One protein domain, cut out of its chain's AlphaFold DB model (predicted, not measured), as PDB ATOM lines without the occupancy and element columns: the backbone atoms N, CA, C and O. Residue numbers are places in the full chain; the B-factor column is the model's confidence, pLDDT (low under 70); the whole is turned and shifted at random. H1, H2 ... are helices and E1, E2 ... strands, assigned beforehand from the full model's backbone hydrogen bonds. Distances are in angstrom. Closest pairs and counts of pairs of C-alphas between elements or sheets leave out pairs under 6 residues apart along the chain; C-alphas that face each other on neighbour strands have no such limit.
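Overview. This is residues 78 to 263 of the 264 residues of an uncharacterized protein of Armatimonadetes bacterium GXS (UniProt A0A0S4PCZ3). Two strongly twisted antiparallel sheets are partly face to face as a sandwich, a wide one of six strands, E1 to E6, and a narrow one of three long strands, E7 to E9. Helix H1 packs on the outside of the wide sheet over E1, and the short H2 lies beside the strands of that sheet near the end of E4. The printed part has 186 residues with two named helices and nine named strands, in the order H1 E1 E2 H2 E3 E4 E5 E6 E7 E8 E9, and its class is mostly strand. Strand beside strand, the sheets run E1 E2 E3 E4 E5 E6 and E7 E8 E9, each antiparallel throughout. The whole is compact, with a radius of gyration of the C-alphas of 16.5 A and spans of 46, 40 and 34 A.

Along the chain. The printed part begins with H1, residues 78 to 89, 16.2 A long, with C-alpha 78 at (159.011, 131.970, 151.876). E1 is residues 104 to 115, 27.2 A, and bends by 87 degrees at residue 107. E2 is residues 123 to 131, 26.6 A, and H2 is residues 141 to 145, 6.2 A. E3 is residues 148 to 155, 19.8 A, with C-alpha 148 at (183.581, 120.551, 127.701). E4 is residues 169 to 176, 22.8 A; E5 is residues 185 to 190, 17.0 A; E6 is residues 196 to 198, 5.7 A. E7 is residues 218 to 227, 28.2 A, and E8 is residues 233 to 244, 34.0 A. E9, residues 249 to 262, is the longest strand by residues, 37.5 A, and ends with C-alpha 262 at (149.447, 110.394, 135.102).

Arrangement. H1 is on the sheet of six at a height of 9.7 A, over E1, and on the local plane it stands at 31 degrees to E1, only just slantwise. The closest C-alphas of H1 and E1 are those of Met 89 and Gly 106, 7.4 A apart. E1 and E2 form a hairpin, with N 110 and O 128 at 2.9 A. N 129 and O 152 of E2 and E3 are 2.8 A apart. E3 E4 E5 E6 form a meander, each strand the antiparallel neighbour of the one before, with N 153 and O 171 at 2.8 A, N 174 and O 187 at 2.9 A, and N 188 and O 198 at 2.8 A. H2 is on this sheet, on the opposite face from H1, over none of its strands, and its height of 4.5 A is only just above the sheet's level. The closest C-alphas of H2 and E4 are those of Ala 145 and Arg 176, 5.0 A apart. E7 E8 E9 form a second meander, with N 222 and O 238 at 2.9 A and N 239 and O 257 at 2.9 A. In the sandwich, two sheets face to face, the facing parts are 9.3 A centre to centre and the strands of the one stand at 29 degrees to those of the other. The closest C-alphas of E1 and E7 are those of Ala 110 and Asp 218, 5.8 A apart, and those of E5 and E9 are Leu 188 and Val 256, 7.1 A apart. E4 and E8 are apart. In H1 and H2 every O i to N i+4 pair is within hydrogen-bond range.

Size, cuts and confidence. The two C-alphas farthest apart are those of Glu 134 and Asp 230, 48.9 A. The printed part has no cut. The links H1 to E1, E3 to E4 and E6 to E7 are long, and at the last of these the chain changes from one sheet to the other. In that link, residues 208 to 209 pair with residues 249 to 250 of E9, antiparallel. The mean pLDDT of the printed part is 76.2, and 57 residues are under 70, among them residues 78 to 92 and 205 to 216; H1 has a mean of 51.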
ATOM      1  N   PRO A  78     158.057 131.044 152.490       44.97
ATOM      2  CA  PRO A  78     159.011 131.970 151.876       44.97
ATOM      3  C   PRO A  78     160.357 132.108 152.610       44.97
ATOM      4  O   PRO A  78     161.393 132.174 151.948       44.97
ATOM      5  N   GLN A  79     160.374 132.137 153.947       43.53
ATOM      6  CA  GLN A  79     161.603 132.194 154.754       43.53
ATOM      7  C   GLN A  79     162.337 130.855 154.791       43.53
ATOM      8  O   GLN A  79     163.552 130.845 154.622       43.53
ATOM      9  N   LEU A  80     161.616 129.730 154.871       39.94
ATOM     10  CA  LEU A  80     162.215 128.402 154.725       39.94
ATOM     11  C   LEU A  80     162.888 128.273 153.355       39.94
ATOM     12  O   LEU A  80     164.027 127.834 153.265       39.94
ATOM     13  N   ASN A  81     162.232 128.747 152.294       46.75
ATOM     14  CA  ASN A  81     162.799 128.777 150.948       46.75
ATOM     15  C   ASN A  81     163.998 129.724 150.829       46.75
ATOM     16  O   ASN A  81     164.921 129.438 150.069       46.75
ATOM     17  N   LEU A  82     164.010 130.851 151.545       53.59
ATOM     18  CA  LEU A  82     165.131 131.793 151.540       53.59
ATOM     19  C   LEU A  82     166.350 131.227 152.281       53.59
ATOM     20  O   LEU A  82     167.479 131.376 151.809       53.59
ATOM     21  N   ASP A  83     166.129 130.539 153.396       50.12
ATOM     22  CA  ASP A  83     167.189 129.925 154.189       50.12
ATOM     23  C   ASP A  83     167.674 128.609 153.573       50.12
ATOM     24  O   ASP A  83     168.878 128.358 153.576       50.12
ATOM     25  N   LEU A  84     166.800 127.840 152.912       53.09
ATOM     26  CA  LEU A  84     167.185 126.739 152.024       53.09
ATOM     27  C   LEU A  84     168.010 127.258 150.850       53.09
ATOM     28  O   LEU A  84     169.086 126.729 150.607       53.09
ATOM     29  N   ARG A  85     167.589 128.335 150.163       55.06
ATOM     30  CA  ARG A  85     168.409 128.990 149.124       55.06
ATOM     31  C   ARG A  85     169.788 129.355 149.676       55.06
ATOM     32  O   ARG A  85     170.787 129.006 149.064       55.06
ATOM     33  N   ARG A  86     169.874 130.004 150.841       55.22
ATOM     34  CA  ARG A  86     171.154 130.399 151.462       55.22
ATOM     35  C   ARG A  86     171.998 129.208 151.936       55.22
ATOM     36  O   ARG A  86     173.222 129.266 151.837       55.22
ATOM     37  N   GLY A  87     171.371 128.147 152.437       56.34
ATOM     38  CA  GLY A  87     172.022 126.923 152.905       56.34
ATOM     39  C   GLY A  87     172.521 126.041 151.760       56.34
ATOM     40  O   GLY A  87     173.675 125.621 151.772       56.34
ATOM     41  N   LEU A  88     171.704 125.839 150.724       54.94
ATOM     42  CA  LEU A  88     172.056 125.086 149.514       54.94
ATOM     43  C   LEU A  88     173.115 125.807 148.676       54.94
ATOM     44  O   LEU A  88     174.015 125.159 148.150       54.94
ATOM     45  N   MET A  89     173.112 127.143 148.659       53.34
ATOM     46  CA  MET A  89     174.207 127.946 148.096       53.34
ATOM     47  C   MET A  89     175.562 127.679 148.768       53.34
ATOM     48  O   MET A  89     176.599 127.742 148.114       53.34
ATOM     49  N   ARG A  90     175.572 127.343 150.065       53.78
ATOM     50  CA  ARG A  90     176.786 126.923 150.790       53.78
ATOM     51  C   ARG A  90     177.122 125.440 150.591       53.78
ATOM     52  O   ARG A  90     178.217 125.027 150.959       53.78
ATOM     53  N   ALA A  91     176.203 124.653 150.031       56.91
ATOM     54  CA  ALA A  91     176.336 123.210 149.851       56.91
ATOM     55  C   ALA A  91     176.883 122.805 148.473       56.91
ATOM     56  O   ALA A  91     177.090 121.613 148.248       56.91
ATOM     57  N   VAL A  92     177.123 123.754 147.555       67.88
ATOM     58  CA  VAL A  92     177.753 123.451 146.261       67.88
ATOM     59  C   VAL A  92     179.177 122.952 146.507       67.88
ATOM     60  O   VAL A  92     180.003 123.707 147.029       67.88
ATOM     61  N   PRO A  93     179.503 121.698 146.145       73.56
ATOM     62  CA  PRO A  93     180.858 121.201 146.284       73.56
ATOM     63  C   PRO A  93     181.807 122.053 145.433       73.56
ATOM     64  O   PRO A  93     181.550 122.245 144.244       73.56
ATOM     65  N   PRO A  94     182.939 122.528 145.980       71.19
ATOM     66  CA  PRO A  94     183.898 123.320 145.208       71.19
ATOM     67  C   PRO A  94     184.567 122.503 144.091       71.19
ATOM     68  O   PRO A  94     185.223 123.060 143.210       71.19
ATOM     69  N   ARG A  95     184.457 121.168 144.154       79.50
ATOM     70  CA  ARG A  95     184.995 120.211 143.188       79.50
ATOM     71  C   ARG A  95     184.087 118.992 143.105       79.50
ATOM     72  O   ARG A  95     183.589 118.520 144.126       79.50
ATOM     73  N   PHE A  96     183.979 118.435 141.906       87.44
ATOM     74  CA  PHE A  96     183.314 117.159 141.663       87.44
ATOM     75  C   PHE A  96     184.342 116.121 141.211       87.44
ATOM     76  O   PHE A  96     185.142 116.429 140.326       87.44
ATOM     77  N   PRO A  97     184.346 114.895 141.762       90.00
ATOM     78  CA  PRO A  97     185.297 113.870 141.336       90.00
ATOM     79  C   PRO A  97     185.158 113.474 139.856       90.00
ATOM     80  O   PRO A  97     186.162 113.153 139.231       90.00
ATOM     81  N   GLY A  98     183.958 113.577 139.269       87.25
ATOM     82  CA  GLY A  98     183.723 113.381 137.832       87.25
ATOM     83  C   GLY A  98     184.243 114.516 136.935       87.25
ATOM     84  O   GLY A  98     184.293 114.364 135.717       87.25
ATOM     85  N   ALA A  99     184.652 115.649 137.516       86.50
ATOM     86  CA  ALA A  99     185.280 116.772 136.821       86.50
ATOM     87  C   ALA A  99     186.290 117.492 137.741       86.50
ATOM     88  O   ALA A  99     186.103 118.660 138.091       86.50
ATOM     89  N   PRO A 100     187.394 116.828 138.134       84.69
ATOM     90  CA  PRO A 100     188.281 117.319 139.193       84.69
ATOM     91  C   PRO A 100     189.038 118.596 138.799       84.69
ATOM     92  O   PRO A 100     189.486 119.349 139.660       84.69
ATOM     93  N   ASN A 101     189.157 118.841 137.491       83.00
ATOM     94  CA  ASN A 101     189.879 119.968 136.905       83.00
ATOM     95  C   ASN A 101     188.972 121.160 136.558       83.00
ATOM     96  O   ASN A 101     189.441 122.113 135.930       83.00
ATOM     97  N   VAL A 102     187.682 121.098 136.899       80.12
ATOM     98  CA  VAL A 102     186.725 122.175 136.630       80.12
ATOM     99  C   VAL A 102     186.359 122.842 137.950       80.12
ATOM    100  O   VAL A 102     185.726 122.206 138.794       80.12
ATOM    101  N   PRO A 103     186.783 124.098 138.167       76.44
ATOM    102  CA  PRO A 103     186.356 124.847 139.332       76.44
ATOM    103  C   PRO A 103     184.905 125.300 139.139       76.44
ATOM    104  O   PRO A 103     184.553 125.867 138.103       76.44
ATOM    105  N   PHE A 104     184.078 125.056 140.150       74.31
ATOM    106  CA  PHE A 104     182.739 125.626 140.264       74.31
ATOM    107  C   PHE A 104     182.786 126.644 141.396       74.31
ATOM    108  O   PHE A 104     183.254 126.333 142.493       74.31
ATOM    109  N   GLY A 105     182.368 127.874 141.129       61.97
ATOM    110  CA  GLY A 105     182.404 128.951 142.111       61.97
ATOM    111  C   GLY A 105     181.080 129.692 142.171       61.97
ATOM    112  O   GLY A 105     180.310 129.714 141.218       61.97
ATOM    113  N   GLY A 106     180.806 130.274 143.335       54.03
ATOM    114  CA  GLY A 106     179.484 130.788 143.691       54.03
ATOM    115  C   GLY A 106     179.088 132.129 143.072       54.03
ATOM    116  O   GLY A 106     178.137 132.721 143.566       54.03
ATOM    117  N   ALA A 107     179.803 132.641 142.065       56.53
ATOM    118  CA  ALA A 107     179.416 133.872 141.364       56.53
ATOM    119  C   ALA A 107     178.398 133.608 140.238       56.53
ATOM    120  O   ALA A 107     177.517 134.433 140.018       56.53
ATOM    121  N   ASP A 108     178.458 132.429 139.608       65.62
ATOM    122  CA  ASP A 108     177.669 132.082 138.420       65.62
ATOM    123  C   ASP A 108     176.698 130.938 138.729       65.62
ATOM    124  O   ASP A 108     176.890 129.789 138.322       65.62
ATOM    125  N   PHE A 109     175.655 131.247 139.499       71.44
ATOM    126  CA  PHE A 109     174.633 130.282 139.895       71.44
ATOM    127  C   PHE A 109     173.251 130.703 139.413       71.44
ATOM    128  O   PHE A 109     172.897 131.882 139.403       71.44
ATOM    129  N   ALA A 110     172.447 129.705 139.074       76.31
ATOM    130  CA  ALA A 110     171.033 129.862 138.805       76.31
ATOM    131  C   ALA A 110     170.248 128.904 139.706       76.31
ATOM    132  O   ALA A 110     170.695 127.796 140.013       76.31
ATOM    133  N   PHE A 111     169.083 129.345 140.167       77.25
ATOM    134  CA  PHE A 111     168.229 128.564 141.050       77.25
ATOM    135  C   PHE A 111     166.784 128.653 140.598       77.25
ATOM    136  O   PHE A 111     166.261 129.750 140.390       77.25
ATOM    137  N   VAL A 112     166.119 127.504 140.567       74.88
ATOM    138  CA  VAL A 112     164.683 127.427 140.350       74.88
ATOM    139  C   VAL A 112     164.046 126.478 141.354       74.88
ATOM    140  O   VAL A 112     164.629 125.491 141.800       74.88
ATOM    141  N   SER A 113     162.814 126.801 141.723       74.56
ATOM    142  CA  SER A 113     161.976 125.959 142.560       74.56
ATOM    143  C   SER A 113     160.658 125.751 141.848       74.56
ATOM    144  O   SER A 113     160.131 126.682 141.238       74.56
ATOM    145  N   THR A 114     160.111 124.551 141.948       70.31
ATOM    146  CA  THR A 114     158.813 124.240 141.371       70.31
ATOM    147  C   THR A 114     158.085 123.216 142.216       70.31
ATOM    148  O   THR A 114     158.704 122.340 142.806       70.31
ATOM    149  N   THR A 115     156.770 123.331 142.279       70.69
ATOM    150  CA  THR A 115     155.893 122.270 142.759       70.69
ATOM    151  C   THR A 115     155.267 121.611 141.543       70.69
ATOM    152  O   THR A 115     154.870 122.294 140.590       70.69
ATOM    153  N   MET A 116     155.182 120.284 141.540       64.94
ATOM    154  CA  MET A 116     154.375 119.626 140.523       64.94
ATOM    155  C   MET A 116     152.893 119.838 140.820       64.94
ATOM    156  O   MET A 116     152.438 119.713 141.955       64.94
ATOM    157  N   LEU A 117     152.127 120.153 139.778       55.72
ATOM    158  CA  LEU A 117     150.673 120.239 139.853       55.72
ATOM    159  C   LEU A 117     150.102 118.811 139.955       55.72
ATOM    160  O   LEU A 117     149.871 118.157 138.941       55.72
ATOM    161  N   GLY A 118     149.917 118.322 141.184       53.50
ATOM    162  CA  GLY A 118     149.374 116.999 141.519       53.50
ATOM    163  C   GLY A 118     149.132 116.843 143.029       53.50
ATOM    164  O   GLY A 118     149.488 117.731 143.801       53.50
ATOM    165  N   ASN A 119     148.522 115.726 143.451       46.69
ATOM    166  CA  ASN A 119     148.112 115.492 144.849       46.69
ATOM    167  C   ASN A 119     149.268 115.475 145.865       46.69
ATOM    168  O   ASN A 119     149.011 115.697 147.044       46.69
ATOM    169  N   ASP A 120     150.508 115.246 145.422       52.50
ATOM    170  CA  ASP A 120     151.653 115.090 146.324       52.50
ATOM    171  C   ASP A 120     152.421 116.382 146.620       52.50
ATOM    172  O   ASP A 120     153.278 116.352 147.486       52.50
ATOM    173  N   GLY A 121     152.118 117.523 145.984       55.66
ATOM    174  CA  GLY A 121     152.587 118.851 146.430       55.66
ATOM    175  C   GLY A 121     154.097 119.038 146.669       55.66
ATOM    176  O   GLY A 121     154.483 120.072 147.218       55.66
ATOM    177  N   ASP A 122     154.939 118.080 146.275       63.66
ATOM    178  CA  ASP A 122     156.343 118.058 146.657       63.66
ATOM    179  C   ASP A 122     157.073 119.234 146.014       63.66
ATOM    180  O   ASP A 122     157.005 119.498 144.806       63.66
ATOM    181  N   LEU A 123     157.753 119.987 146.871       66.56
ATOM    182  CA  LEU A 123     158.560 121.113 146.460       66.56
ATOM    183  C   LEU A 123     159.881 120.587 145.909       66.56
ATOM    184  O   LEU A 123     160.726 120.069 146.636       66.56
ATOM    185  N   HIS A 124     160.069 120.753 144.609       74.75
ATOM    186  CA  HIS A 124     161.295 120.404 143.922       74.75
ATOM    187  C   HIS A 124     162.194 121.630 143.801       74.75
ATOM    188  O   HIS A 124     161.784 122.710 143.359       74.75
ATOM    189  N   HIS A 125     163.453 121.442 144.172       73.50
ATOM    190  CA  HIS A 125     164.494 122.448 144.070       73.50
ATOM    191  C   HIS A 125     165.536 122.001 143.051       73.50
ATOM    192  O   HIS A 125     165.974 120.850 143.072       73.50
ATOM    193  N   ALA A 126     165.948 122.916 142.180       80.75
ATOM    194  CA  ALA A 126     167.007 122.669 141.218       80.75
ATOM    195  C   ALA A 126     167.977 123.844 141.170       80.75
ATOM    196  O   ALA A 126     167.588 125.013 141.219       80.75
ATOM    197  N   TYR A 127     169.257 123.510 141.068       81.19
ATOM    198  CA  TYR A 127     170.354 124.469 141.128       81.19
ATOM    199  C   TYR A 127     171.298 124.193 139.977       81.19
ATOM    200  O   TYR A 127     171.625 123.036 139.731       81.19
ATOM    201  N   ALA A 128     171.786 125.235 139.325       82.06
ATOM    202  CA  ALA A 128     172.898 125.133 138.397       82.06
ATOM    203  C   ALA A 128     174.033 126.032 138.882       82.06
ATOM    204  O   ALA A 128     173.811 127.185 139.243       82.06
ATOM    205  N   ALA A 129     175.243 125.490 138.888       79.94
ATOM    206  CA  ALA A 129     176.476 126.234 139.062       79.94
ATOM    207  C   ALA A 129     177.282 126.101 137.776       79.94
ATOM    208  O   ALA A 129     177.570 124.991 137.312       79.94
ATOM    209  N   TRP A 130     177.649 127.230 137.193       79.56
ATOM    210  CA  TRP A 130     178.461 127.251 135.992       79.56
ATOM    211  C   TRP A 130     179.949 127.251 136.355       79.56
ATOM    212  O   TRP A 130     180.348 127.640 137.455       79.56
ATOM    213  N   GLY A 131     180.782 126.716 135.464       71.06
ATOM    214  CA  GLY A 131     182.223 126.665 135.709       71.06
ATOM    215  C   GLY A 131     182.834 128.069 135.747       71.06
ATOM    216  O   GLY A 131     182.586 128.862 134.847       71.06
ATOM    217  N   THR A 132     183.699 128.353 136.727       56.44
ATOM    218  CA  THR A 132     184.353 129.670 136.901       56.44
ATOM    219  C   THR A 132     185.634 129.843 136.098       56.44
ATOM    220  O   THR A 132     186.480 130.677 136.429       56.44
ATOM    221  N   ARG A 133     185.818 129.071 135.023       56.81
ATOM    222  CA  ARG A 133     186.797 129.449 133.996       56.81
ATOM    223  C   ARG A 133     186.259 130.703 133.299       56.81
ATOM    224  O   ARG A 133     185.611 130.572 132.273       56.81
ATOM    225  N   GLU A 134     186.488 131.849 133.946       49.00
ATOM    226  CA  GLU A 134     186.263 133.241 133.535       49.00
ATOM    227  C   GLU A 134     185.413 133.402 132.274       49.00
ATOM    228  O   GLU A 134     185.956 133.341 131.169       49.00
ATOM    229  N   ASP A 135     184.116 133.652 132.483       48.31
ATOM    230  CA  ASP A 135     183.113 134.036 131.492       48.31
ATOM    231  C   ASP A 135     182.992 133.098 130.280       48.31
ATOM    232  O   ASP A 135     183.928 132.824 129.529       48.31
ATOM    233  N   PHE A 136     181.758 132.718 129.946       50.97
ATOM    234  CA  PHE A 136     181.424 132.009 128.697       50.97
ATOM    235  C   PHE A 136     181.904 132.757 127.426       50.97
ATOM    236  O   PHE A 136     181.799 132.237 126.316       50.97
ATOM    237  N   ALA A 137     182.483 133.955 127.575       50.19
ATOM    238  CA  ALA A 137     183.289 134.640 126.579       50.19
ATOM    239  C   ALA A 137     184.457 133.840 126.005       50.19
ATOM    240  O   ALA A 137     184.827 134.060 124.853       50.19
ATOM    241  N   ASN A 138     184.995 132.888 126.764       51.91
ATOM    242  CA  ASN A 138     186.168 132.110 126.382       51.91
ATOM    243  C   ASN A 138     185.852 130.655 126.005       51.91
ATOM    244  O   ASN A 138     186.740 129.800 126.084       51.91
ATOM    245  N   PHE A 139     184.622 130.345 125.578       65.12
ATOM    246  CA  PHE A 139     184.278 129.045 124.990       65.12
ATOM    247  C   PHE A 139     184.341 129.087 123.463       65.12
ATOM    248  O   PHE A 139     183.305 129.139 122.800       65.12
ATOM    249  N   PRO A 140     185.543 129.053 122.853       65.69
ATOM    250  CA  PRO A 140     185.614 128.987 121.416       65.69
ATOM    251  C   PRO A 140     185.046 127.620 120.982       65.69
ATOM    252  O   PRO A 140     185.325 126.604 121.637       65.69
ATOM    253  N   PRO A 141     184.308 127.569 119.861       70.06
ATOM    254  CA  PRO A 141     183.779 126.339 119.277       70.06
ATOM    255  C   PRO A 141     184.716 125.111 119.309       70.06
ATOM    256  O   PRO A 141     184.244 124.022 119.639       70.06
ATOM    257  N   PRO A 142     186.049 125.227 119.098       72.19
ATOM    258  CA  PRO A 142     186.953 124.078 119.167       72.19
ATOM    259  C   PRO A 142     187.059 123.421 120.551       72.19
ATOM    260  O   PRO A 142     187.304 122.221 120.623       72.19
ATOM    261  N   ARG A 143     186.886 124.165 121.656       72.56
ATOM    262  CA  ARG A 143     186.906 123.570 123.008       72.56
ATOM    263  C   ARG A 143     185.633 122.787 123.290       72.56
ATOM    264  O   ARG A 143     185.705 121.710 123.869       72.56
ATOM    265  N   ILE A 144     184.486 123.317 122.867       74.94
ATOM    266  CA  ILE A 144     183.207 122.606 122.966       74.94
ATOM    267  C   ILE A 144     183.270 121.335 122.120       74.94
ATOM    268  O   ILE A 144     182.875 120.273 122.589       74.94
ATOM    269  N   ALA A 145     183.867 121.401 120.926       73.19
ATOM    270  CA  ALA A 145     184.035 120.234 120.069       73.19
ATOM    271  C   ALA A 145     184.806 119.073 120.734       73.19
ATOM    272  O   ALA A 145     184.539 117.909 120.447       73.19
ATOM    273  N   GLN A 146     185.714 119.370 121.669       78.44
ATOM    274  CA  GLN A 146     186.491 118.370 122.414       78.44
ATOM    275  C   GLN A 146     185.740 117.744 123.603       78.44
ATOM    276  O   GLN A 146     186.253 116.810 124.216       78.44
ATOM    277  N   GLY A 147     184.539 118.222 123.934       83.88
ATOM    278  CA  GLY A 147     183.800 117.780 125.112       83.88
ATOM    279  C   GLY A 147     184.164 118.589 126.348       83.88
ATOM    280  O   GLY A 147     185.137 118.306 127.047       83.88
ATOM    281  N   LEU A 148     183.342 119.584 126.645       83.88
ATOM    282  CA  LEU A 148     183.581 120.551 127.701       83.88
ATOM    283  C   LEU A 148     182.521 120.442 128.790       83.88
ATOM    284  O   LEU A 148     181.330 120.540 128.508       83.88
ATOM    285  N   ILE A 149     182.948 120.276 130.041       87.50
ATOM    286  CA  ILE A 149     182.042 120.407 131.185       87.50
ATOM    287  C   ILE A 149     181.759 121.893 131.394       87.50
ATOM    288  O   ILE A 149     182.673 122.661 131.693       87.50
ATOM    289  N   VAL A 150     180.500 122.279 131.215       81.44
ATOM    290  CA  VAL A 150     180.054 123.682 131.262       81.44
ATOM    291  C   VAL A 150     179.371 124.039 132.577       81.44
ATOM    292  O   VAL A 150     179.327 125.208 132.957       81.44
ATOM    293  N   GLY A 151     178.864 123.040 133.298       85.31
ATOM    294  CA  GLY A 151     178.107 123.255 134.522       85.31
ATOM    295  C   GLY A 151     177.931 122.004 135.363       85.31
ATOM    296  O   GLY A 151     178.076 120.880 134.878       85.31
ATOM    297  N   ALA A 152     177.585 122.236 136.621       88.19
ATOM    298  CA  ALA A 152     177.072 121.245 137.542       88.19
ATOM    299  C   ALA A 152     175.624 121.605 137.879       88.19
ATOM    300  O   ALA A 152     175.318 122.766 138.151       88.19
ATOM    301  N   VAL A 153     174.736 120.619 137.865       88.94
ATOM    302  CA  VAL A 153     173.315 120.790 138.155       88.94
ATOM    303  C   VAL A 153     172.903 119.843 139.275       88.94
ATOM    304  O   VAL A 153     173.177 118.645 139.222       88.94
ATOM    305  N   TYR A 154     172.273 120.377 140.314       87.56
ATOM    306  CA  TYR A 154     171.600 119.578 141.327       87.56
ATOM    307  C   TYR A 154     170.171 119.327 140.866       87.56
ATOM    308  O   TYR A 154     169.412 120.279 140.659       87.56
ATOM    309  N   LEU A 155     169.827 118.055 140.693       88.19
ATOM    310  CA  LEU A 155     168.529 117.621 140.194       88.19
ATOM    311  C   LEU A 155     167.809 116.786 141.258       88.19
ATOM    312  O   LEU A 155     168.461 115.985 141.932       88.19
ATOM    313  N   PRO A 156     166.482 116.937 141.395       85.19
ATOM    314  CA  PRO A 156     165.672 116.048 142.219       85.19
ATOM    315  C   PRO A 156     165.543 114.662 141.567       85.19
ATOM    316  O   PRO A 156     165.909 114.454 140.405       85.19
ATOM    317  N   ARG A 157     164.981 113.696 142.299       86.12
ATOM    318  CA  ARG A 157     164.648 112.381 141.732       86.12
ATOM    319  C   ARG A 157     163.668 112.541 140.563       86.12
ATOM    320  O   ARG A 157     162.660 113.225 140.699       86.12
ATOM    321  N   GLY A 158     163.949 111.887 139.443       86.38
ATOM    322  CA  GLY A 158     163.107 111.911 138.245       86.38
ATOM    323  C   GLY A 158     163.732 111.082 137.133       86.38
ATOM    324  O   GLY A 158     164.321 110.037 137.407       86.38
ATOM    325  N   GLU A 159     163.638 111.547 135.895       91.19
ATOM    326  CA  GLU A 159     164.229 110.880 134.735       91.19
ATOM    327  C   GLU A 159     164.849 111.879 133.753       91.19
ATOM    328  O   GLU A 159     164.516 113.066 133.729       91.19
ATOM    329  N   THR A 160     165.790 111.401 132.942       88.56
ATOM    330  CA  THR A 160     166.264 112.130 131.767       88.56
ATOM    331  C   THR A 160     165.131 112.191 130.740       88.56
ATOM    332  O   THR A 160     164.232 111.346 130.750       88.56
ATOM    333  N   PRO A 161     165.192 113.102 129.759       82.31
ATOM    334  CA  PRO A 161     164.208 113.116 128.674       82.31
ATOM    335  C   PRO A 161     164.189 111.837 127.819       82.31
ATOM    336  O   PRO A 161     163.234 111.587 127.091       82.31
ATOM    337  N   THR A 162     165.245 111.022 127.900       81.56
ATOM    338  CA  THR A 162     165.347 109.708 127.253       81.56
ATOM    339  C   THR A 162     164.783 108.564 128.108       81.56
ATOM    340  O   THR A 162     164.838 107.413 127.683       81.56
ATOM    341  N   GLY A 163     164.237 108.858 129.295       85.81
ATOM    342  CA  GLY A 163     163.629 107.885 130.211       85.81
ATOM    343  C   GLY A 163     164.619 107.163 131.130       85.81
ATOM    344  O   GLY A 163     164.275 106.150 131.737       85.81
ATOM    345  N   VAL A 164     165.865 107.640 131.235       88.00
ATOM    346  CA  VAL A 164     166.850 107.071 132.167       88.00
ATOM    347  C   VAL A 164     166.571 107.624 133.566       88.00
ATOM    348  O   VAL A 164     166.547 108.842 133.732       88.00
ATOM    349  N   PRO A 165     166.390 106.783 134.597       90.38
ATOM    350  CA  PRO A 165     166.098 107.266 135.941       90.38
ATOM    351  C   PRO A 165     167.281 108.048 136.525       90.38
ATOM    352  O   PRO A 165     168.428 107.602 136.477       90.38
ATOM    353  N   ILE A 166     166.982 109.192 137.137       88.56
ATOM    354  CA  ILE A 166     167.937 110.076 137.807       88.56
ATOM    355  C   ILE A 166     167.681 110.024 139.314       88.56
ATOM    356  O   ILE A 166     166.563 110.242 139.790       88.56
ATOM    357  N   GLN A 167     168.738 109.748 140.079       86.75
ATOM    358  CA  GLN A 167     168.713 109.897 141.531       86.75
ATOM    359  C   GLN A 167     168.893 111.361 141.910       86.75
ATOM    360  O   GLN A 167     169.570 112.106 141.214       86.75
ATOM    361  N   GLU A 168     168.331 111.760 143.045       85.19
ATOM    362  CA  GLU A 168     168.563 113.107 143.549       85.19
ATOM    363  C   GLU A 168     170.058 113.341 143.820       85.19
ATOM    364  O   GLU A 168     170.732 112.523 144.460       85.19
ATOM    365  N   GLY A 169     170.578 114.464 143.327       84.88
ATOM    366  CA  GLY A 169     171.956 114.861 143.563       84.88
ATOM    367  C   GLY A 169     172.582 115.682 142.444       84.88
ATOM    368  O   GLY A 169     171.925 116.168 141.521       84.88
ATOM    369  N   TRP A 170     173.901 115.827 142.550       88.44
ATOM    370  CA  TRP A 170     174.719 116.563 141.595       88.44
ATOM    371  C   TRP A 170     175.025 115.751 140.341       88.44
ATOM    372  O   TRP A 170     175.480 114.608 140.410       88.44
ATOM    373  N   HIS A 171     174.864 116.414 139.205       92.50
ATOM    374  CA  HIS A 171     175.161 115.930 137.868       92.50
ATOM    375  C   HIS A 171     175.997 116.973 137.132       92.50
ATOM    376  O   HIS A 171     175.991 118.153 137.484       92.50
ATOM    377  N   LEU A 172     176.737 116.548 136.117       92.38
ATOM    378  CA  LEU A 172     177.564 117.423 135.294       92.38
ATOM    379  C   LEU A 172     176.973 117.511 133.896       92.38
ATOM    380  O   LEU A 172     176.492 116.516 133.358       92.38
ATOM    381  N   VAL A 173     177.050 118.690 133.295       90.62
ATOM    382  CA  VAL A 173     176.623 118.904 131.914       90.62
ATOM    383  C   VAL A 173     177.855 119.052 131.045       90.62
ATOM    384  O   VAL A 173     178.686 119.941 131.268       90.62
ATOM    385  N   ARG A 174     177.976 118.172 130.052       90.44
ATOM    386  CA  ARG A 174     179.031 118.218 129.045       90.44
ATOM    387  C   ARG A 174     178.451 118.670 127.722       90.44
ATOM    388  O   ARG A 174     177.546 118.025 127.221       90.44
ATOM    389  N   MET A 175     179.026 119.698 127.119       86.12
ATOM    390  CA  MET A 175     178.742 120.064 125.735       86.12
ATOM    391  C   MET A 175     179.781 119.459 124.796       86.12
ATOM    392  O   MET A 175     180.971 119.455 125.108       86.12
ATOM    393  N   ARG A 176     179.329 118.968 123.646       85.94
ATOM    394  CA  ARG A 176     180.134 118.432 122.539       85.94
ATOM    395  C   ARG A 176     179.656 119.050 121.231       85.94
ATOM    396  O   ARG A 176     178.544 119.555 121.171       85.94
ATOM    397  N   GLY A 177     180.448 118.995 120.168       79.88
ATOM    398  CA  GLY A 177     179.965 119.430 118.859       79.88
ATOM    399  C   GLY A 177     181.021 119.456 117.772       79.88
ATOM    400  O   GLY A 177     182.130 118.953 117.936       79.88
ATOM    401  N   THR A 178     180.672 120.066 116.650       75.81
ATOM    402  CA  THR A 178     181.609 120.410 115.581       75.81
ATOM    403  C   THR A 178     182.334 121.721 115.892       75.81
ATOM    404  O   THR A 178     181.907 122.511 116.735       75.81
ATOM    405  N   SER A 179     183.446 121.981 115.200       71.25
ATOM    406  CA  SER A 179     184.261 123.195 115.381       71.25
ATOM    407  C   SER A 179     183.542 124.502 115.037       71.25
ATOM    408  O   SER A 179     184.107 125.566 115.248       71.25
ATOM    409  N   ASP A 180     182.341 124.439 114.474       66.44
ATOM    410  CA  ASP A 180     181.486 125.567 114.101       66.44
ATOM    411  C   ASP A 180     180.171 125.614 114.904       66.44
ATOM    412  O   ASP A 180     179.351 126.495 114.662       66.44
ATOM    413  N   LEU A 181     179.976 124.690 115.857       67.12
ATOM    414  CA  LEU A 181     178.761 124.538 116.671       67.12
ATOM    415  C   LEU A 181     177.462 124.367 115.869       67.12
ATOM    416  O   LEU A 181     176.387 124.580 116.418       67.12
ATOM    417  N   GLN A 182     177.520 123.954 114.600       70.12
ATOM    418  CA  GLN A 182     176.294 123.667 113.845       70.12
ATOM    419  C   GLN A 182     175.613 122.381 114.319       70.12
ATOM    420  O   GLN A 182     174.390 122.305 114.333       70.12
ATOM    421  N   ASN A 183     176.402 121.394 114.753       76.19
ATOM    422  CA  ASN A 183     175.922 120.099 115.235       76.19
ATOM    423  C   ASN A 183     176.442 119.837 116.649       76.19
ATOM    424  O   ASN A 183     177.192 118.889 116.896       76.19
ATOM    425  N   TRP A 184     176.135 120.744 117.568       79.50
ATOM    426  CA  TRP A 184     176.491 120.579 118.969       79.50
ATOM    427  C   TRP A 184     175.426 119.746 119.706       79.50
ATOM    428  O   TRP A 184     174.282 119.628 119.274       79.50
ATOM    429  N   GLN A 185     175.842 119.103 120.788       86.50
ATOM    430  CA  GLN A 185     175.067 118.174 121.603       86.50
ATOM    431  C   GLN A 185     175.439 118.394 123.068       86.50
ATOM    432  O   GLN A 185     176.521 118.912 123.369       86.50
ATOM    433  N   ALA A 186     174.595 117.940 123.989       87.88
ATOM    434  CA  ALA A 186     174.981 117.844 125.387       87.88
ATOM    435  C   ALA A 186     174.692 116.474 125.967       87.88
ATOM    436  O   ALA A 186     173.760 115.787 125.563       87.88
ATOM    437  N   ASP A 187     175.494 116.132 126.963       92.12
ATOM    438  CA  ASP A 187     175.351 114.934 127.759       92.12
ATOM    439  C   ASP A 187     175.176 115.320 129.229       92.12
ATOM    440  O   ASP A 187     175.810 116.261 129.725       92.12
ATOM    441  N   LEU A 188     174.377 114.532 129.939       93.56
ATOM    442  CA  LEU A 188     174.291 114.531 131.390       93.56
ATOM    443  C   LEU A 188     175.196 113.431 131.944       93.56
ATOM    444  O   LEU A 188     175.108 112.272 131.531       93.56
ATOM    445  N   LEU A 189     176.071 113.790 132.876       94.38
ATOM    446  CA  LEU A 189     177.035 112.893 133.504       94.38
ATOM    447  C   LEU A 189     176.786 112.813 135.014       94.38
ATOM    448  O   LEU A 189     176.372 113.784 135.646       94.38
ATOM    449  N   ASP A 190     177.111 111.674 135.613       92.31
ATOM    450  CA  ASP A 190     177.161 111.513 137.065       92.31
ATOM    451  C   ASP A 190     178.341 112.316 137.643       92.31
ATOM    452  O   ASP A 190     179.487 112.171 137.206       92.31
ATOM    453  N   ALA A 191     178.095 113.167 138.643       91.00
ATOM    454  CA  ALA A 191     179.138 114.056 139.161       91.00
ATOM    455  C   ALA A 191     180.210 113.355 140.016       91.00
ATOM    456  O   ALA A 191     181.272 113.930 140.267       91.00
ATOM    457  N   ARG A 192     179.964 112.126 140.481       91.19
ATOM    458  CA  ARG A 192     180.911 111.357 141.305       91.19
ATOM    459  C   ARG A 192     181.858 110.539 140.438       91.19
ATOM    460  O   ARG A 192     183.023 110.393 140.782       91.19
ATOM    461  N   THR A 193     181.363 109.998 139.335       92.81
ATOM    462  CA  THR A 193     182.102 109.058 138.482       92.81
ATOM    463  C   THR A 193     182.524 109.663 137.148       92.81
ATOM    464  O   THR A 193     183.494 109.204 136.556       92.81
ATOM    465  N   GLY A 194     181.813 110.686 136.660       91.38
ATOM    466  CA  GLY A 194     181.974 111.211 135.303       91.38
ATOM    467  C   GLY A 194     181.378 110.301 134.221       91.38
ATOM    468  O   GLY A 194     181.612 110.533 133.036       91.38
ATOM    469  N   ALA A 195     180.625 109.261 134.597       93.06
ATOM    470  CA  ALA A 195     179.944 108.391 133.645       93.06
ATOM    471  C   ALA A 195     178.786 109.133 132.962       93.06
ATOM    472  O   ALA A 195     178.066 109.891 133.608       93.06
ATOM    473  N   VAL A 196     178.591 108.905 131.662       93.44
ATOM    474  CA  VAL A 196     177.464 109.477 130.910       93.44
ATOM    475  C   VAL A 196     176.179 108.747 131.296       93.44
ATOM    476  O   VAL A 196     176.094 107.534 131.128       93.44
ATOM    477  N   LEU A 197     175.193 109.488 131.799       92.56
ATOM    478  CA  LEU A 197     173.863 108.983 132.155       92.56
ATOM    479  C   LEU A 197     172.884 109.105 130.985       92.56
ATOM    480  O   LEU A 197     172.132 108.178 130.708       92.56
ATOM    481  N   ALA A 198     172.924 110.234 130.277       92.38
ATOM    482  CA  ALA A 198     172.218 110.426 129.018       92.38
ATOM    483  C   ALA A 198     173.073 111.262 128.076       92.38
ATOM    484  O   ALA A 198     173.562 112.322 128.458       92.38
ATOM    485  N   GLY A 199     173.262 110.767 126.857       90.88
ATOM    486  CA  GLY A 199     173.850 111.537 125.770       90.88
ATOM    487  C   GLY A 199     172.773 112.186 124.913       90.88
ATOM    488  O   GLY A 199     171.606 111.800 124.992       90.88
ATOM    489  N   ASP A 200     173.194 113.139 124.090       88.50
ATOM    490  CA  ASP A 200     172.371 113.771 123.054       88.50
ATOM    491  C   ASP A 200     171.034 114.297 123.599       88.50
ATOM    492  O   ASP A 200     169.954 114.021 123.073       88.50
ATOM    493  N   LEU A 201     171.129 115.042 124.703       88.69
ATOM    494  CA  LEU A 201     169.990 115.649 125.380       88.69
ATOM    495  C   LEU A 201     169.152 116.484 124.403       88.69
ATOM    496  O   LEU A 201     169.713 117.187 123.554       88.69
ATOM    497  N   PRO A 202     167.815 116.439 124.525       85.44
ATOM    498  CA  PRO A 202     166.944 117.092 123.577       85.44
ATOM    499  C   PRO A 202     167.047 118.605 123.691       85.44
ATOM    500  O   PRO A 202     167.032 119.220 124.763       85.44
ATOM    501  N   VAL A 203     167.110 119.178 122.507       81.12
ATOM    502  CA  VAL A 203     167.255 120.589 122.239       81.12
ATOM    503  C   VAL A 203     165.860 121.161 121.955       81.12
ATOM    504  O   VAL A 203     165.158 120.701 121.055       81.12
ATOM    505  N   LEU A 204     165.426 122.111 122.786       78.50
ATOM    506  CA  LEU A 204     164.076 122.693 122.782       78.50
ATOM    507  C   LEU A 204     163.987 124.034 122.036       78.50
ATOM    508  O   LEU A 204     162.886 124.532 121.790       78.50
ATOM    509  N   ALA A 205     165.113 124.669 121.729       69.81
ATOM    510  CA  ALA A 205     165.196 125.786 120.796       69.81
ATOM    511  C   ALA A 205     166.272 125.451 119.751       69.81
ATOM    512  O   ALA A 205     166.620 124.299 119.603       69.81
ATOM    513  N   HIS A 206     166.697 126.387 118.918       65.06
ATOM    514  CA  HIS A 206     167.898 126.225 118.093       65.06
ATOM    515  C   HIS A 206     168.727 127.498 118.288       65.06
ATOM    516  O   HIS A 206     168.178 128.485 118.800       65.06
ATOM    517  N   PRO A 207     170.003 127.530 117.869       62.97
ATOM    518  CA  PRO A 207     170.836 128.706 118.047       62.97
ATOM    519  C   PRO A 207     170.214 129.954 117.418       62.97
ATOM    520  O   PRO A 207     169.882 129.971 116.230       62.97
ATOM    521  N   ILE A 208     170.069 131.018 118.208       64.56
ATOM    522  CA  ILE A 208     169.585 132.325 117.744       64.56
ATOM    523  C   ILE A 208     170.631 133.367 118.116       64.56
ATOM    524  O   ILE A 208     171.117 133.423 119.243       64.56
ATOM    525  N   ASN A 209     170.984 134.222 117.161       65.44
ATOM    526  CA  ASN A 209     171.891 135.330 117.414       65.44
ATOM    527  C   ASN A 209     171.117 136.497 118.045       65.44
ATOM    528  O   ASN A 209     170.270 137.104 117.386       65.44
ATOM    529  N   ILE A 210     171.391 136.799 119.314       61.00
ATOM    530  CA  ILE A 210     170.766 137.896 120.056       61.00
ATOM    531  C   ILE A 210     171.881 138.790 120.600       61.00
ATOM    532  O   ILE A 210     172.550 138.429 121.555       61.00
ATOM    533  N   GLN A 211     172.084 139.988 120.052       61.12
ATOM    534  CA  GLN A 211     173.113 140.902 120.570       61.12
ATOM    535  C   GLN A 211     172.754 141.437 121.965       61.12
ATOM    536  O   GLN A 211     172.165 142.506 122.119       61.12
ATOM    537  N   LEU A 212     173.139 140.692 122.998       57.09
ATOM    538  CA  LEU A 212     173.159 141.125 124.386       57.09
ATOM    539  C   LEU A 212     174.619 141.384 124.757       57.09
ATOM    540  O   LEU A 212     175.474 140.530 124.554       57.09
ATOM    541  N   GLY A 213     174.928 142.564 125.302       55.53
ATOM    542  CA  GLY A 213     176.293 142.953 125.694       55.53
ATOM    543  C   GLY A 213     176.860 142.196 126.907       55.53
ATOM    544  O   GLY A 213     177.688 142.753 127.622       55.53
ATOM    545  N   ARG A 214     176.367 140.983 127.192       59.72
ATOM    546  CA  ARG A 214     176.797 140.093 128.280       59.72
ATOM    547  C   ARG A 214     176.373 138.649 128.007       59.72
ATOM    548  O   ARG A 214     175.316 138.435 127.421       59.72
ATOM    549  N   THR A 215     177.142 137.681 128.505       62.06
ATOM    550  CA  THR A 215     176.726 136.274 128.645       62.06
ATOM    551  C   THR A 215     175.618 136.141 129.685       62.06
ATOM    552  O   THR A 215     175.628 136.844 130.696       62.06
ATOM    553  N   TRP A 216     174.687 135.214 129.477       66.81
ATOM    554  CA  TRP A 216     173.669 134.863 130.467       66.81
ATOM    555  C   TRP A 216     173.281 133.397 130.300       66.81
ATOM    556  O   TRP A 216     172.787 132.997 129.251       66.81
ATOM    557  N   ASN A 217     173.505 132.606 131.344       74.44
ATOM    558  CA  ASN A 217     172.969 131.257 131.438       74.44
ATOM    559  C   ASN A 217     171.881 131.237 132.496       74.44
ATOM    560  O   ASN A 217     171.974 131.945 133.504       74.44
ATOM    561  N   ASP A 218     170.882 130.397 132.282       77.69
ATOM    562  CA  ASP A 218     169.728 130.334 133.163       77.69
ATOM    563  C   ASP A 218     169.219 128.901 133.316       77.69
ATOM    564  O   ASP A 218     169.518 128.020 132.505       77.69
ATOM    565  N   ILE A 219     168.443 128.681 134.370       83.06
ATOM    566  CA  ILE A 219     167.702 127.450 134.622       83.06
ATOM    567  C   ILE A 219     166.224 127.799 134.734       83.06
ATOM    568  O   ILE A 219     165.819 128.633 135.540       83.06
ATOM    569  N   CYS A 220     165.398 127.148 133.926       84.19
ATOM    570  CA  CYS A 220     163.965 127.387 133.909       84.19
ATOM    571  C   CYS A 220     163.183 126.090 134.087       84.19
ATOM    572  O   CYS A 220     163.690 124.984 133.887       84.19
ATOM    573  N   VAL A 221     161.927 126.247 134.495       85.69
ATOM    574  CA  VAL A 221     160.985 125.143 134.637       85.69
ATOM    575  C   VAL A 221     159.895 125.293 133.595       85.69
ATOM    576  O   VAL A 221     159.332 126.373 133.421       85.69
ATOM    577  N   HIS A 222     159.594 124.189 132.925       86.88
ATOM    578  CA  HIS A 222     158.497 124.086 131.980       86.88
ATOM    579  C   HIS A 222     157.462 123.096 132.502       86.88
ATOM    580  O   HIS A 222     157.777 121.931 132.748       86.88
ATOM    581  N   HIS A 223     156.217 123.555 132.606       86.25
ATOM    582  CA  HIS A 223     155.053 122.714 132.866       86.25
ATOM    583  C   HIS A 223     154.283 122.509 131.572       86.25
ATOM    584  O   HIS A 223     153.946 123.473 130.885       86.25
ATOM    585  N   PHE A 224     153.985 121.261 131.237       86.06
ATOM    586  CA  PHE A 224     153.213 120.934 130.044       86.06
ATOM    587  C   PHE A 224     152.394 119.662 130.252       86.06
ATOM    588  O   PHE A 224     152.602 118.898 131.194       86.06
ATOM    589  N   ARG A 225     151.417 119.455 129.369       87.81
ATOM    590  CA  ARG A 225     150.592 118.250 129.338       87.81
ATOM    591  C   ARG A 225     151.005 117.405 128.146       87.81
ATOM    592  O   ARG A 225     151.118 117.925 127.040       87.81
ATOM    593  N   GLU A 226     151.189 116.117 128.374       88.06
ATOM    594  CA  GLU A 226     151.531 115.144 127.344       88.06
ATOM    595  C   GLU A 226     150.376 114.149 127.197       88.06
ATOM    596  O   GLU A 226     149.837 113.661 128.192       88.06
ATOM    597  N   VAL A 227     149.965 113.872 125.959       90.62
ATOM    598  CA  VAL A 227     149.001 112.810 125.647       90.62
ATOM    599  C   VAL A 227     149.772 111.702 124.953       90.62
ATOM    600  O   VAL A 227     150.357 111.929 123.893       90.62
ATOM    601  N   ARG A 228     149.808 110.520 125.566       90.25
ATOM    602  CA  ARG A 228     150.537 109.372 125.023       90.25
ATOM    603  C   ARG A 228     149.681 108.604 124.020       90.25
ATOM    604  O   ARG A 228     148.470 108.796 123.923       90.25
ATOM    605  N   SER A 229     150.317 107.721 123.255       89.12
ATOM    606  CA  SER A 229     149.670 106.939 122.192       89.12
ATOM    607  C   SER A 229     148.540 106.025 122.681       89.12
ATOM    608  O   SER A 229     147.692 105.632 121.889       89.12
ATOM    609  N   ASP A 230     148.525 105.682 123.969       91.38
ATOM    610  CA  ASP A 230     147.468 104.911 124.635       91.38
ATOM    611  C   ASP A 230     146.266 105.773 125.076       91.38
ATOM    612  O   ASP A 230     145.324 105.259 125.675       91.38
ATOM    613  N   GLY A 231     146.290 107.080 124.791       89.44
ATOM    614  CA  GLY A 231     145.264 108.043 125.187       89.44
ATOM    615  C   GLY A 231     145.391 108.546 126.627       89.44
ATOM    616  O   GLY A 231     144.591 109.389 127.033       89.44
ATOM    617  N   SER A 232     146.379 108.072 127.394       90.69
ATOM    618  CA  SER A 232     146.611 108.546 128.760       90.69
ATOM    619  C   SER A 232     147.138 109.981 128.777       90.69
ATOM    620  O   SER A 232     147.913 110.399 127.907       90.69
ATOM    621  N   VAL A 233     146.715 110.747 129.784       88.38
ATOM    622  CA  VAL A 233     147.055 112.165 129.919       88.38
ATOM    623  C   VAL A 233     147.987 112.361 131.105       88.38
ATOM    624  O   VAL A 233     147.641 112.054 132.247       88.38
ATOM    625  N   TRP A 234     149.145 112.954 130.840       88.25
ATOM    626  CA  TRP A 234     150.204 113.176 131.817       88.25
ATOM    627  C   TRP A 234     150.439 114.668 132.031       88.25
ATOM    628  O   TRP A 234     150.440 115.451 131.081       88.25
ATOM    629  N   ALA A 235     150.619 115.073 133.285       87.06
ATOM    630  CA  ALA A 235     151.132 116.387 133.648       87.06
ATOM    631  C   ALA A 235     152.631 116.250 133.903       87.06
ATOM    632  O   ALA A 235     153.047 115.464 134.754       87.06
ATOM    633  N   CYS A 236     153.425 116.997 133.148       86.50
ATOM    634  CA  CYS A 236     154.872 116.914 133.172       86.50
ATOM    635  C   CYS A 236     155.479 118.235 133.628       86.50
ATOM    636  O   CYS A 236     155.044 119.321 133.232       86.50
ATOM    637  N   THR A 237     156.520 118.114 134.438       88.31
ATOM    638  CA  THR A 237     157.416 119.204 134.808       88.31
ATOM    639  C   THR A 237     158.797 118.857 134.288       88.31
ATOM    640  O   THR A 237     159.253 117.728 134.448       88.31
ATOM    641  N   SER A 238     159.465 119.816 133.664       90.12
ATOM    642  CA  SER A 238     160.831 119.640 133.181       90.12
ATOM    643  C   SER A 238     161.710 120.808 133.587       90.12
ATOM    644  O   SER A 238     161.232 121.934 133.753       90.12
ATOM    645  N   ILE A 239     162.995 120.518 133.761       89.81
ATOM    646  CA  ILE A 239     164.031 121.507 134.035       89.81
ATOM    647  C   ILE A 239     164.855 121.666 132.768       89.81
ATOM    648  O   ILE A 239     165.343 120.692 132.187       89.81
ATOM    649  N   VAL A 240     165.013 122.920 132.369       90.25
ATOM    650  CA  VAL A 240     165.660 123.304 131.126       90.25
ATOM    651  C   VAL A 240     166.818 124.240 131.439       90.25
ATOM    652  O   VAL A 240     166.680 125.190 132.209       90.25
ATOM    653  N   LEU A 241     167.971 123.957 130.842       87.62
ATOM    654  CA  LEU A 241     169.168 124.781 130.950       87.62
ATOM    655  C   LEU A 241     169.305 125.628 129.693       87.62
ATOM    656  O   LEU A 241     169.213 125.113 128.579       87.62
ATOM    657  N   THR A 242     169.522 126.924 129.880       81.19
ATOM    658  CA  THR A 242     169.717 127.881 128.791       81.19
ATOM    659  C   THR A 242     171.160 128.345 128.778       81.19
ATOM    660  O   THR A 242     171.679 128.748 129.821       81.19
ATOM    661  N   TYR A 243     171.781 128.327 127.597       77.25
ATOM    662  CA  TYR A 243     173.178 128.715 127.428       77.25
ATOM    663  C   TYR A 243     173.364 129.827 126.401       77.25
ATOM    664  O   TYR A 243     172.886 129.719 125.268       77.25
ATOM    665  N   MET A 244     174.110 130.869 126.776       71.75
ATOM    666  CA  MET A 244     174.412 132.001 125.897       71.75
ATOM    667  C   MET A 244     175.890 132.400 125.946       71.75
ATOM    668  O   MET A 244     176.468 132.621 127.012       71.75
ATOM    669  N   CYS A 245     176.485 132.544 124.765       65.06
ATOM    670  CA  CYS A 245     177.858 133.002 124.562       65.06
ATOM    671  C   CYS A 245     177.992 134.529 124.724       65.06
ATOM    672  O   CYS A 245     177.009 135.270 124.679       65.06
ATOM    673  N   SER A 246     179.222 135.034 124.882       58.28
ATOM    674  CA  SER A 246     179.464 136.475 125.127       58.28
ATOM    675  C   SER A 246     179.225 137.372 123.932       58.28
ATOM    676  O   SER A 246     178.983 138.562 124.089       58.28
ATOM    677  N   ASN A 247     179.283 136.792 122.740       61.12
ATOM    678  CA  ASN A 247     178.926 137.452 121.498       61.12
ATOM    679  C   ASN A 247     177.402 137.565 121.313       61.12
ATOM    680  O   ASN A 247     176.968 138.025 120.259       61.12
ATOM    681  N   GLY A 248     176.602 137.129 122.297       60.03
ATOM    682  CA  GLY A 248     175.146 137.137 122.229       60.03
ATOM    683  C   GLY A 248     174.544 135.952 121.463       60.03
ATOM    684  O   GLY A 248     173.334 135.873 121.262       60.03
ATOM    685  N   LEU A 249     175.358 134.990 121.024       65.06
ATOM    686  CA  LEU A 249     174.819 133.769 120.440       65.06
ATOM    687  C   LEU A 249     174.162 132.939 121.547       65.06
ATOM    688  O   LEU A 249     174.853 132.373 122.398       65.06
ATOM    689  N   LEU A 250     172.832 132.860 121.531       65.94
ATOM    690  CA  LEU A 250     172.111 131.837 122.270       65.94
ATOM    691  C   LEU A 250     172.485 130.507 121.625       65.94
ATOM    692  O   LEU A 250     172.219 130.321 120.438       65.94
ATOM    693  N   LEU A 251     173.127 129.619 122.382       66.81
ATOM    694  CA  LEU A 251     173.383 128.271 121.896       66.81
ATOM    695  C   LEU A 251     172.060 127.528 121.864       66.81
ATOM    696  O   LEU A 251     171.641 127.135 120.783       66.81
ATOM    697  N   ASP A 252     171.393 127.391 123.022       73.38
ATOM    698  CA  ASP A 252     170.096 126.712 123.100       73.38
ATOM    699  C   ASP A 252     169.459 126.646 124.490       73.38
ATOM    700  O   ASP A 252     170.036 127.075 125.493       73.38
ATOM    701  N   ARG A 253     168.279 126.018 124.519       84.50
ATOM    702  CA  ARG A 253     167.577 125.490 125.680       84.50
ATOM    703  C   ARG A 253     167.560 123.968 125.629       84.50
ATOM    704  O   ARG A 253     167.008 123.385 124.701       84.50
ATOM    705  N   MET A 254     168.117 123.325 126.644       87.44
ATOM    706  CA  MET A 254     168.229 121.870 126.708       87.44
ATOM    707  C   MET A 254     167.443 121.328 127.878       87.44
ATOM    708  O   MET A 254     167.605 121.801 129.003       87.44
ATOM    709  N   GLU A 255     166.630 120.313 127.630       90.56
ATOM    710  CA  GLU A 255     165.965 119.611 128.714       90.56
ATOM    711  C   GLU A 255     166.935 118.620 129.355       90.56
ATOM    712  O   GLU A 255     167.535 117.789 128.674       90.56
ATOM    713  N   VAL A 256     167.105 118.707 130.674       91.62
ATOM    714  CA  VAL A 256     168.047 117.841 131.409       91.62
ATOM    715  C   VAL A 256     167.355 116.884 132.364       91.62
ATOM    716  O   VAL A 256     167.944 115.890 132.782       91.62
ATOM    717  N   TRP A 257     166.107 117.180 132.712       92.31
ATOM    718  CA  TRP A 257     165.341 116.434 133.694       92.31
ATOM    719  C   TRP A 257     163.854 116.608 133.432       92.31
ATOM    720  O   TRP A 257     163.405 117.708 133.092       92.31
ATOM    721  N   ARG A 258     163.100 115.537 133.662       90.25
ATOM    722  CA  ARG A 258     161.648 115.500 133.574       90.25
ATOM    723  C   ARG A 258     161.068 114.659 134.703       90.25
ATOM    724  O   ARG A 258     161.680 113.703 135.179       90.25
ATOM    725  N   LEU A 259     159.846 114.999 135.082       87.94
ATOM    726  CA  LEU A 259     158.973 114.155 135.876       87.94
ATOM    727  C   LEU A 259     157.540 114.307 135.373       87.94
ATOM    728  O   LEU A 259     157.022 115.421 135.271       87.94
ATOM    729  N   CYS A 260     156.911 113.183 135.041       86.19
ATOM    730  CA  CYS A 260     155.543 113.132 134.545       86.19
ATOM    731  C   CYS A 260     154.674 112.289 135.474       86.19
ATOM    732  O   CYS A 260     155.007 111.146 135.779       86.19
ATOM    733  N   LEU A 261     153.517 112.826 135.854       84.69
ATOM    734  CA  LEU A 261     152.495 112.096 136.597       84.69
ATOM    735  C   LEU A 261     151.255 111.909 135.739       84.69
ATOM    736  O   LEU A 261     150.791 112.835 135.066       84.69
ATOM    737  N   ARG A 262     150.705 110.696 135.774       85.00
ATOM    738  CA  ARG A 262     149.447 110.394 135.102       85.00
ATOM    739  C   ARG A 262     148.311 111.102 135.829       85.00
ATOM    740  O   ARG A 262     148.200 111.010 137.046       85.00
ATOM    741  N   VAL A 263     147.466 111.784 135.066       82.19
ATOM    742  CA  VAL A 263     146.308 112.518 135.589       82.19
ATOM    743  C   VAL A 263     145.004 111.804 135.229       82.19
ATOM    744  O   VAL A 263     144.100 111.764 136.057       82.19
TER     745      VAL A 263